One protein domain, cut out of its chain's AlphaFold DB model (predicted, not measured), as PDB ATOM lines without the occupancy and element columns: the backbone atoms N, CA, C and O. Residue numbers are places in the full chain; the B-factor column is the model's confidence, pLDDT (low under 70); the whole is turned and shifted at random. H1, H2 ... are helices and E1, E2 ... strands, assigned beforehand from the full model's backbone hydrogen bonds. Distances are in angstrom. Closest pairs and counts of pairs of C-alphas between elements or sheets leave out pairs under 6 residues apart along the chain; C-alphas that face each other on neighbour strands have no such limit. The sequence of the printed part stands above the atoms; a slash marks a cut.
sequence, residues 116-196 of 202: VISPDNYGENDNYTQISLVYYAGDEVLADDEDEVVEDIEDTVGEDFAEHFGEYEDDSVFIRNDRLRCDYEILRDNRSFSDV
ATOM      1  N   VAL A 116     148.526 170.253 132.032       96.44
ATOM      2  CA  VAL A 116     148.785 171.098 130.862       96.44
ATOM      3  C   VAL A 116     149.819 172.178 131.178       96.44
ATOM      4  O   VAL A 116     149.756 172.857 132.207       96.44
ATOM      5  N   ILE A 117     150.767 172.361 130.264       96.19
ATOM      6  CA  ILE A 117     151.771 173.424 130.288       96.19
ATOM      7  C   ILE A 117     151.621 174.327 129.061       96.19
ATOM      8  O   ILE A 117     151.070 173.933 128.038       96.19
ATOM      9  N   SER A 118     152.121 175.560 129.146       96.31
ATOM     10  CA  SER A 118     152.176 176.440 127.979       96.31
ATOM     11  C   SER A 118     153.241 175.970 126.980       96.31
ATOM     12  O   SER A 118     154.266 175.438 127.419       96.31
ATOM     13  N   PRO A 119     153.089 176.280 125.679       95.69
ATOM     14  CA  PRO A 119     154.097 175.975 124.660       95.69
ATOM     15  C   PRO A 119     155.490 176.515 125.017       95.69
ATOM     16  O   PRO A 119     156.489 175.836 124.826       95.69
ATOM     17  N   ASP A 120     155.559 177.703 125.631       95.31
ATOM     18  CA  ASP A 120     156.825 178.308 126.075       95.31
ATOM     19  C   ASP A 120     157.567 177.469 127.132       95.31
ATOM     20  O   ASP A 120     158.787 177.536 127.208       95.31
ATOM     21  N   ASN A 121     156.847 176.675 127.938       94.88
ATOM     22  CA  ASN A 121     157.424 175.861 129.015       94.88
ATOM     23  C   ASN A 121     157.804 174.445 128.546       94.88
ATOM     24  O   ASN A 121     158.412 173.688 129.317       94.88
ATOM     25  N   TYR A 122     157.394 174.058 127.335       95.31
ATOM     26  CA  TYR A 122     157.658 172.743 126.763       95.31
ATOM     27  C   TYR A 122     159.150 172.592 126.464       95.31
ATOM     28  O   TYR A 122     159.749 173.420 125.779       95.31
ATOM     29  N   GLY A 123     159.775 171.547 127.008       92.25
ATOM     30  CA  GLY A 123     161.193 171.286 126.776       92.25
ATOM     31  C   GLY A 123     162.159 172.261 127.459       92.25
ATOM     32  O   GLY A 123     163.362 172.160 127.233       92.25
ATOM     33  N   GLU A 124     161.684 173.172 128.321       92.75
ATOM     34  CA  GLU A 124     162.563 174.059 129.105       92.75
ATOM     35  C   GLU A 124     163.389 173.306 130.162       92.75
ATOM     36  O   GLU A 124     164.422 173.800 130.623       92.75
ATOM     37  N   ASN A 125     162.936 172.121 130.583       89.19
ATOM     38  CA  ASN A 125     163.618 171.310 131.583       89.19
ATOM     39  C   ASN A 125     164.416 170.180 130.923       89.19
ATOM     40  O   ASN A 125     163.853 169.152 130.561       89.19
ATOM     41  N   ASP A 126     165.742 170.324 130.872       90.62
ATOM     42  CA  ASP A 126     166.668 169.318 130.319       90.62
ATOM     43  C   ASP A 126     166.575 167.933 130.994       90.62
ATOM     44  O   ASP A 126     167.088 166.944 130.471       90.62
ATOM     45  N   ASN A 127     165.963 167.841 132.180       91.94
ATOM     46  CA  ASN A 127     165.766 166.569 132.879       91.94
ATOM     47  C   ASN A 127     164.515 165.808 132.419       91.94
ATOM     48  O   ASN A 127     164.247 164.733 132.963       91.94
ATOM     49  N   TYR A 128     163.737 166.381 131.497       94.56
ATOM     50  CA  TYR A 128     162.501 165.813 130.981       94.56
ATOM     51  C   TYR A 128     162.715 165.378 129.534       94.56
ATOM     52  O   TYR A 128     163.377 166.057 128.748       94.56
ATOM     53  N   THR A 129     162.160 164.224 129.187       95.75
ATOM     54  CA  THR A 129     162.184 163.716 127.814       95.75
ATOM     55  C   THR A 129     161.032 164.338 127.037       95.75
ATOM     56  O   THR A 129     159.894 164.284 127.486       95.75
ATOM     57  N   GLN A 130     161.327 164.925 125.882       96.56
ATOM     58  CA  GLN A 130     160.314 165.458 124.971       96.56
ATOM     59  C   GLN A 130     159.795 164.325 124.086       96.56
ATOM     60  O   GLN A 130     160.595 163.621 123.468       96.56
ATOM     61  N   ILE A 131     158.478 164.142 124.051       96.38
ATOM     62  CA  ILE A 131     157.798 163.089 123.292       96.38
ATOM     63  C   ILE A 131     156.668 163.740 122.495       96.38
ATOM     64  O   ILE A 131     155.881 164.500 123.051       96.38
ATOM     65  N   SER A 132     156.581 163.434 121.203       96.38
ATOM     66  CA  SER A 132     155.475 163.877 120.351       96.38
ATOM     67  C   SER A 132     154.491 162.721 120.181       96.38
ATOM     68  O   SER A 132     154.905 161.595 119.918       96.38
ATOM     69  N   LEU A 133     153.206 162.992 120.373       97.25
ATOM     70  CA  LEU A 133     152.102 162.051 120.253       97.25
ATOM     71  C   LEU A 133     151.088 162.586 119.243       97.25
ATOM     72  O   LEU A 133     150.903 163.795 119.094       97.25
ATOM     73  N   VAL A 134     150.378 161.679 118.583       97.00
ATOM     74  CA  VAL A 134     149.325 162.009 117.624       97.00
ATOM     75  C   VAL A 134     147.988 161.505 118.144       97.00
ATOM     76  O   VAL A 134     147.807 160.316 118.400       97.00
ATOM     77  N   TYR A 135     147.036 162.423 118.288       97.25
ATOM     78  CA  TYR A 135     145.657 162.130 118.644       97.25
ATOM     79  C   TYR A 135     144.771 162.096 117.399       97.25
ATOM     80  O   TYR A 135     144.500 163.128 116.783       97.25
ATOM     81  N   TYR A 136     144.278 160.915 117.050       96.31
ATOM     82  CA  TYR A 136     143.377 160.678 115.930       96.31
ATOM     83  C   TYR A 136     141.927 160.866 116.372       96.31
ATOM     84  O   TYR A 136     141.292 159.973 116.924       96.31
ATOM     85  N   ALA A 137     141.355 162.036 116.092       93.94
ATOM     86  CA  ALA A 137     139.989 162.383 116.482       93.94
ATOM     87  C   ALA A 137     138.905 161.564 115.752       93.94
ATOM     88  O   ALA A 137     137.733 161.642 116.121       93.94
ATOM     89  N   GLY A 138     139.258 160.825 114.693       93.25
ATOM     90  CA  GLY A 138     138.319 159.962 113.973       93.25
ATOM     91  C   GLY A 138     137.901 158.715 114.760       93.25
ATOM     92  O   GLY A 138     136.755 158.284 114.640       93.25
ATOM     93  N   ASP A 139     138.817 158.152 115.548       94.50
ATOM     94  CA  ASP A 139     138.625 156.945 116.365       94.50
ATOM     95  C   ASP A 139     139.108 157.093 117.820       94.50
ATOM     96  O   ASP A 139     139.099 156.116 118.562       94.50
ATOM     97  N   GLU A 140     139.451 158.316 118.237       94.12
ATOM     98  CA  GLU A 140     139.879 158.689 119.596       94.12
ATOM     99  C   GLU A 140     141.128 157.924 120.070       94.12
ATOM    100  O   GLU A 140     141.300 157.636 121.253       94.12
ATOM    101  N   VAL A 141     142.021 157.598 119.133       95.94
ATOM    102  CA  VAL A 141     143.267 156.871 119.401       95.94
ATOM    103  C   VAL A 141     144.410 157.855 119.616       95.94
ATOM    104  O   VAL A 141     144.580 158.797 118.845       95.94
ATOM    105  N   LEU A 142     145.222 157.616 120.644       96.75
ATOM    106  CA  LEU A 142     146.486 158.309 120.870       96.75
ATOM    107  C   LEU A 142     147.630 157.348 120.536       96.75
ATOM    108  O   LEU A 142     147.653 156.233 121.055       96.75
ATOM    109  N   ALA A 143     148.557 157.767 119.683       96.38
ATOM    110  CA  ALA A 143     149.721 156.970 119.307       96.38
ATOM    111  C   ALA A 143     151.008 157.797 119.373       96.38
ATOM    112  O   ALA A 143     150.961 159.030 119.341       96.38
ATOM    113  N   ASP A 144     152.142 157.117 119.490       94.81
ATOM    114  CA  ASP A 144     153.462 157.733 119.385       94.81
ATOM    115  C   ASP A 144     153.926 157.885 117.923       94.81
ATOM    116  O   ASP A 144     153.164 157.694 116.972       94.81
ATOM    117  N   ASP A 145     155.179 158.293 117.739       89.94
ATOM    118  CA  ASP A 145     155.796 158.503 116.432       89.94
ATOM    119  C   ASP A 145     156.116 157.205 115.673       89.94
ATOM    120  O   ASP A 145     156.366 157.254 114.464       89.94
ATOM    121  N   GLU A 146     156.086 156.058 116.353       90.69
ATOM    122  CA  GLU A 146     156.217 154.724 115.762       90.69
ATOM    123  C   GLU A 146     154.851 154.081 115.451       90.69
ATOM    124  O   GLU A 146     154.794 152.903 115.094       90.69
ATOM    125  N   ASP A 147     153.760 154.857 115.515       90.50
ATOM    126  CA  ASP A 147     152.372 154.399 115.374       90.50
ATOM    127  C   ASP A 147     151.954 153.379 116.464       90.50
ATOM    128  O   ASP A 147     150.983 152.634 116.289       90.50
ATOM    129  N   GLU A 148     152.644 153.333 117.612       92.50
ATOM    130  CA  GLU A 148     152.268 152.477 118.738       92.50
ATOM    131  C   GLU A 148     151.210 153.171 119.605       92.50
ATOM    132  O   GLU A 148     151.352 154.318 120.035       92.50
ATOM    133  N   VAL A 149     150.109 152.464 119.867       95.50
ATOM    134  CA  VAL A 149     148.967 153.010 120.608       95.50
ATOM    135  C   VAL A 149     149.309 153.144 122.092       95.50
ATOM    136  O   VAL A 149     149.730 152.185 122.740       95.50
ATOM    137  N   VAL A 150     149.048 154.322 122.657       95.69
ATOM    138  CA  VAL A 150     149.202 154.587 124.090       95.69
ATOM    139  C   VAL A 150     148.068 153.899 124.851       95.69
ATOM    140  O   VAL A 150     146.915 154.319 124.789       95.69
ATOM    141  N   GLU A 151     148.394 152.831 125.580       93.75
ATOM    142  CA  GLU A 151     147.399 152.053 126.337       93.75
ATOM    143  C   GLU A 151     146.899 152.784 127.592       93.75
ATOM    144  O   GLU A 151     145.734 152.647 127.964       93.75
ATOM    145  N   ASP A 152     147.776 153.547 128.250       94.06
ATOM    146  CA  ASP A 152     147.516 154.143 129.562       94.06
ATOM    147  C   ASP A 152     147.434 155.675 129.496       94.06
ATOM    148  O   ASP A 152     148.377 156.395 129.833       94.06
ATOM    149  N   ILE A 153     146.306 156.175 128.989       94.62
ATOM    150  CA  ILE A 153     146.092 157.607 128.737       94.62
ATOM    151  C   ILE A 153     146.043 158.396 130.051       94.62
ATOM    152  O   ILE A 153     146.731 159.410 130.163       94.62
ATOM    153  N   GLU A 154     145.281 157.916 131.043       93.75
ATOM    154  CA  GLU A 154     145.101 158.561 132.355       93.75
ATOM    155  C   GLU A 154     146.455 158.867 133.008       93.75
ATOM    156  O   GLU A 154     146.738 159.995 133.410       93.75
ATOM    157  N   ASP A 155     147.326 157.863 133.040       92.56
ATOM    158  CA  ASP A 155     148.595 157.919 133.753       92.56
ATOM    159  C   ASP A 155     149.694 158.623 132.931       92.56
ATOM    160  O   ASP A 155     150.653 159.144 133.515       92.56
ATOM    161  N   THR A 156     149.583 158.634 131.594       94.75
ATOM    162  CA  THR A 156     150.569 159.238 130.678       94.75
ATOM    163  C   THR A 156     150.300 160.722 130.452       94.75
ATOM    164  O   THR A 156     151.185 161.541 130.708       94.75
ATOM    165  N   VAL A 157     149.094 161.070 130.004       95.75
ATOM    166  CA  VAL A 157     148.727 162.434 129.590       95.75
ATOM    167  C   VAL A 157     147.484 162.986 130.298       95.75
ATOM    168  O   VAL A 157     147.219 164.173 130.170       95.75
ATOM    169  N   GLY A 158     146.765 162.179 131.084       94.81
ATOM    170  CA  GLY A 158     145.490 162.564 131.701       94.81
ATOM    171  C   GLY A 158     144.309 162.310 130.764       94.81
ATOM    172  O   GLY A 158     144.425 162.484 129.556       94.81
ATOM    173  N   GLU A 159     143.161 161.869 131.292       93.12
ATOM    174  CA  GLU A 159     141.971 161.557 130.472       93.12
ATOM    175  C   GLU A 159     141.357 162.797 129.800       93.12
ATOM    176  O   GLU A 159     140.707 162.695 128.760       93.12
ATOM    177  N   ASP A 160     141.575 163.974 130.383       94.06
ATOM    178  CA  ASP A 160     141.038 165.262 129.952       94.06
ATOM    179  C   ASP A 160     141.904 165.972 128.901       94.06
ATOM    180  O   ASP A 160     141.522 167.041 128.424       94.06
ATOM    181  N   PHE A 161     143.018 165.372 128.454       95.38
ATOM    182  CA  PHE A 161     143.938 165.985 127.483       95.38
ATOM    183  C   PHE A 161     143.226 166.538 126.233       95.38
ATOM    184  O   PHE A 161     143.574 167.606 125.728       95.38
ATOM    185  N   ALA A 162     142.199 165.832 125.746       94.88
ATOM    186  CA  ALA A 162     141.458 166.200 124.544       94.88
ATOM    187  C   ALA A 162     140.515 167.404 124.743       94.88
ATOM    188  O   ALA A 162     140.098 168.027 123.764       94.88
ATOM    189  N   GLU A 163     140.174 167.756 125.983       95.25
ATOM    190  CA  GLU A 163     139.373 168.947 126.291       95.25
ATOM    191  C   GLU A 163     140.210 170.235 126.224       95.25
ATOM    192  O   GLU A 163     139.652 171.318 126.038       95.25
ATOM    193  N   HIS A 164     141.540 170.114 126.302       95.44
ATOM    194  CA  HIS A 164     142.473 171.241 126.332       95.44
ATOM    195  C   HIS A 164     142.889 171.760 124.944       95.44
ATOM    196  O   HIS A 164     143.560 172.793 124.844       95.44
ATOM    197  N   PHE A 165     142.473 171.104 123.852       96.31
ATOM    198  CA  PHE A 165     142.677 171.639 122.501       96.31
ATOM    199  C   PHE A 165     141.968 172.995 122.350       96.31
ATOM    200  O   PHE A 165     140.762 173.116 122.574       96.31
ATOM    201  N   GLY A 166     142.712 174.017 121.927       94.06
ATOM    202  CA  GLY A 166     142.238 175.396 121.801       94.06
ATOM    203  C   GLY A 166     142.474 176.278 123.032       94.06
ATOM    204  O   GLY A 166     142.143 177.464 122.983       94.06
ATOM    205  N   GLU A 167     143.045 175.760 124.128       94.06
ATOM    206  CA  GLU A 167     143.445 176.603 125.268       94.06
ATOM    207  C   GLU A 167     144.646 177.496 124.939       94.06
ATOM    208  O   GLU A 167     144.645 178.689 125.261       94.06
ATOM    209  N   TYR A 168     145.649 176.919 124.275       94.88
ATOM    210  CA  TYR A 168     146.835 177.621 123.782       94.88
ATOM    211  C   TYR A 168     146.882 177.621 122.254       94.88
ATOM    212  O   TYR A 168     146.987 178.688 121.646       94.88
ATOM    213  N   GLU A 169     146.763 176.440 121.646       94.44
ATOM    214  CA  GLU A 169     146.771 176.230 120.197       94.44
ATOM    215  C   GLU A 169     145.585 175.345 119.792       94.44
ATOM    216  O   GLU A 169     145.107 174.532 120.582       94.44
ATOM    217  N   ASP A 170     145.069 175.527 118.574       93.94
ATOM    218  CA  ASP A 170     143.851 174.842 118.112       93.94
ATOM    219  C   ASP A 170     144.078 173.340 117.848       93.94
ATOM    220  O   ASP A 170     143.152 172.532 117.962       93.94
ATOM    221  N   ASP A 171     145.298 172.976 117.451       95.19
ATOM    222  CA  ASP A 171     145.697 171.650 116.977       95.19
ATOM    223  C   ASP A 171     146.782 170.981 117.830       95.19
ATOM    224  O   ASP A 171     147.143 169.840 117.536       95.19
ATOM    225  N   SER A 172     147.251 171.631 118.900       96.38
ATOM    226  CA  SER A 172     148.258 171.076 119.802       96.38
ATOM    227  C   SER A 172     147.911 171.283 121.280       96.38
ATOM    228  O   SER A 172     147.252 172.255 121.666       96.38
ATOM    229  N   VAL A 173     148.352 170.342 122.115       97.62
ATOM    230  CA  VAL A 173     148.291 170.417 123.581       97.62
ATOM    231  C   VAL A 173     149.631 169.957 124.140       97.62
ATOM    232  O   VAL A 173     150.194 168.966 123.681       97.62
ATOM    233  N   PHE A 174     150.135 170.661 125.153       97.56
ATOM    234  CA  PHE A 174     151.399 170.336 125.806       97.56
ATOM    235  C   PHE A 174     151.138 169.894 127.241       97.56
ATOM    236  O   PHE A 174     150.520 170.628 128.013       97.56
ATOM    237  N   ILE A 175     151.610 168.705 127.613       96.75
ATOM    238  CA  ILE A 175     151.343 168.094 128.921       96.75
ATOM    239  C   ILE A 175     152.642 167.666 129.570       96.75
ATOM    240  O   ILE A 175     153.470 167.002 128.956       96.75
ATOM    241  N   ARG A 176     152.813 168.018 130.842       96.19
ATOM    242  CA  ARG A 176     153.938 167.569 131.654       96.19
ATOM    243  C   ARG A 176     153.498 166.451 132.578       96.19
ATOM    244  O   ARG A 176     152.530 166.584 133.322       96.19
ATOM    245  N   ASN A 177     154.273 165.375 132.569       95.44
ATOM    246  CA  ASN A 177     154.147 164.274 133.503       95.44
ATOM    247  C   ASN A 177     155.416 164.187 134.346       95.44
ATOM    248  O   ASN A 177     156.437 163.634 133.926       95.44
ATOM    249  N   ASP A 178     155.352 164.736 135.556       93.38
ATOM    250  CA  ASP A 178     156.494 164.763 136.466       93.38
ATOM    251  C   ASP A 178     156.942 163.348 136.857       93.38
ATOM    252  O   ASP A 178     158.142 163.064 136.912       93.38
ATOM    253  N   ARG A 179     155.996 162.424 137.065       91.75
ATOM    254  CA  ARG A 179     156.281 161.032 137.445       91.75
ATOM    255  C   ARG A 179     157.113 160.309 136.386       91.75
ATOM    256  O   ARG A 179     158.055 159.602 136.743       91.75
ATOM    257  N   LEU A 180     156.777 160.499 135.109       93.44
ATOM    258  CA  LEU A 180     157.518 159.924 133.981       93.44
ATOM    259  C   LEU A 180     158.728 160.775 133.567       93.44
ATOM    260  O   LEU A 180     159.599 160.279 132.859       93.44
ATOM    261  N   ARG A 181     158.822 162.020 134.061       94.69
ATOM    262  CA  ARG A 181     159.784 163.040 133.611       94.69
ATOM    263  C   ARG A 181     159.714 163.217 132.098       94.69
ATOM    264  O   ARG A 181     160.735 163.181 131.410       94.69
ATOM    265  N   CYS A 182     158.496 163.385 131.601       95.69
ATOM    266  CA  CYS A 182     158.224 163.580 130.187       95.69
ATOM    267  C   CYS A 182     157.403 164.846 129.968       95.69
ATOM    268  O   CYS A 182     156.485 165.141 130.735       95.69
ATOM    269  N   ASP A 183     157.745 165.553 128.900       97.44
ATOM    270  CA  ASP A 183     156.919 166.586 128.301       97.44
ATOM    271  C   ASP A 183     156.344 166.005 127.011       97.44
ATOM    272  O   ASP A 183     157.093 165.602 126.121       97.44
ATOM    273  N   TYR A 184     155.023 165.955 126.924       97.50
ATOM    274  CA  TYR A 184     154.285 165.462 125.775       97.50
ATOM    275  C   TYR A 184     153.766 166.633 124.949       97.50
ATOM    276  O   TYR A 184     153.114 167.529 125.481       97.50
ATOM    277  N   GLU A 185     154.037 166.610 123.655       97.62
ATOM    278  CA  GLU A 185     153.349 167.410 122.646       97.62
ATOM    279  C   GLU A 185     152.318 166.505 121.977       97.62
ATOM    280  O   GLU A 185     152.678 165.476 121.419       97.62
ATOM    281  N   ILE A 186     151.042 166.862 122.038       98.00
ATOM    282  CA  ILE A 186     149.955 166.074 121.456       98.00
ATOM    283  C   ILE A 186     149.382 166.847 120.280       98.00
ATOM    284  O   ILE A 186     148.787 167.908 120.467       98.00
ATOM    285  N   LEU A 187     149.528 166.304 119.074       96.94
ATOM    286  CA  LEU A 187     149.014 166.891 117.841       96.94
ATOM    287  C   LEU A 187     147.691 166.244 117.443       96.94
ATOM    288  O   LEU A 187     147.571 165.022 117.395       96.94
ATOM    289  N   ARG A 188     146.694 167.058 117.101       96.12
ATOM    290  CA  ARG A 188     145.386 166.573 116.660       96.12
ATOM    291  C   ARG A 188     145.372 166.263 115.165       96.12
ATOM    292  O   ARG A 188     145.460 167.160 114.328       96.12
ATOM    293  N   ASP A 189     145.107 165.009 114.823       95.44
ATOM    294  CA  ASP A 189     144.719 164.581 113.483       95.44
ATOM    295  C   ASP A 189     143.197 164.380 113.416       95.44
ATOM    296  O   ASP A 189     142.580 163.782 114.291       95.44
ATOM    297  N   ASN A 190     142.554 164.886 112.363       93.56
ATOM    298  CA  ASN A 190     141.110 164.721 112.157       93.56
ATOM    299  C   ASN A 190     140.744 163.404 111.445       93.56
ATOM    300  O   ASN A 190     139.561 163.132 111.231       93.56
ATOM    301  N   ARG A 191     141.739 162.623 111.018       94.19
ATOM    302  CA  ARG A 191     141.573 161.282 110.442       94.19
ATOM    303  C   ARG A 191     141.423 160.235 111.553       94.19
ATOM    304  O   ARG A 191     141.620 160.541 112.727       94.19
ATOM    305  N   SER A 192     141.065 159.009 111.178       93.38
ATOM    306  CA  SER A 192     141.160 157.855 112.078       93.38
ATOM    307  C   SER A 192     142.562 157.244 112.011       93.38
ATOM    308  O   SER A 192     143.195 157.280 110.950       93.38
ATOM    309  N   PHE A 193     143.042 156.673 113.115       92.88
ATOM    310  CA  PHE A 193     144.301 155.931 113.169       92.88
ATOM    311  C   PHE A 193     144.298 154.790 112.151       92.88
ATOM    312  O   PHE A 193     145.253 154.617 111.397       92.88
ATOM    313  N   SER A 194     143.171 154.081 112.044       90.44
ATOM    314  CA  SER A 194     143.001 152.978 111.087       90.44
ATOM    315  C   SER A 194     143.242 153.408 109.631       90.44
ATOM    316  O   SER A 194     143.954 152.722 108.897       90.44
ATOM    317  N   ASP A 195     142.717 154.567 109.210       88.88
ATOM    318  CA  ASP A 195     142.911 155.080 107.843       88.88
ATOM    319  C   ASP A 195     144.382 155.414 107.541       88.88
ATOM    320  O   ASP A 195     144.829 155.330 106.393       88.88
ATOM    321  N   VAL A 196     145.133 155.838 108.562       86.00
ATOM    322  CA  VAL A 196     146.535 156.253 108.431       86.00
ATOM    323  C   VAL A 196     147.472 155.048 108.495       86.00
ATOM    324  O   VAL A 196     148.320 154.901 107.610       86.00
TER     325      VAL A 196
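Overview. This is residues 116 to 196 of the 202 residues of an uncharacterized protein of Butyricicoccus sp. OF10-2 (UniProt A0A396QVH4). One strongly twisted sheet of four strands makes the core, with the long E1 and E4 side by side in its middle, the short E2 at one edge and E3 at the other. The tiny helix H1 only grazes the sheet and is followed by a long link with no named element, residues 157 to 171, while the equally small H2 ends the printed part, near the end of E1 at Tyr 136. The printed part has 81 residues, with named elements in the order E1, E2, H1, E3, E4, H2; the sheet's order is E2 E1 E4 E3, mixed. The class is mixed, helices and strands, though under half of the residues are in named elements. The whole is compact, with a radius of gyration of the C-alphas of 12.0 A and spans of 36 by 24 by 19 A.

Arrangement. After residues 116 to 128, with no named element, comes E1, residues 129 to 136. It forms a hairpin with E2, residues 141 to 143; they are antiparallel at 149 degrees, with N 134 and O 143 2.8 A apart, within hydrogen-bond range. H1, residues 153 to 156, is on the sheet but only grazes it; the C-alphas of Thr 156 and Asn 177, its closest pair with E3, residues 172 to 177, are 6.8 A apart. E3 and E4, residues 182 to 189, form the other hairpin, antiparallel at 155 degrees, with N 184 and O 175 within hydrogen-bond range at 2.8 A. E4 is parallel to E1 at 23 degrees, with N 133 and O 185 within hydrogen-bond range at 2.7 A. E2, H1 and E3 form a split strand-helix-strand unit, two strands running the same way with E1 and E4 between them, and its crossover is left-handed. The edge strands E2 and E3 are apart. H2, residues 193 to 196, is on the sheet at a height over the sheet of 8.8 A, only just over E1, on which 3 of its 4 C-alphas fall; its closest C-alphas to E1 are those of Phe 193 and Tyr 136, 5.6 A apart. H1 and H2 are apart, and each is too short for an O i to N i+4 pair; in each the one O i to N i+3 pair is within range.

Along the chain. E1 begins at C-alpha 129, (162.184, 163.716, 127.814), and is 22.5 A long. E3 is 16.4 A long. E4 is 21.5 A long and ends at C-alpha 189, (144.719, 164.581, 113.483). H2 ends at C-alpha 196, (146.535, 156.253, 108.431).

Size, cuts and confidence. The two C-alphas farthest apart, those of Asn 127 and Asp 195, are 35.8 A apart. The printed part has no cut, and the link from H1 to E3, 15 residues, is long. The mean pLDDT of the printed part is 94.6, and no printed residue is under 70.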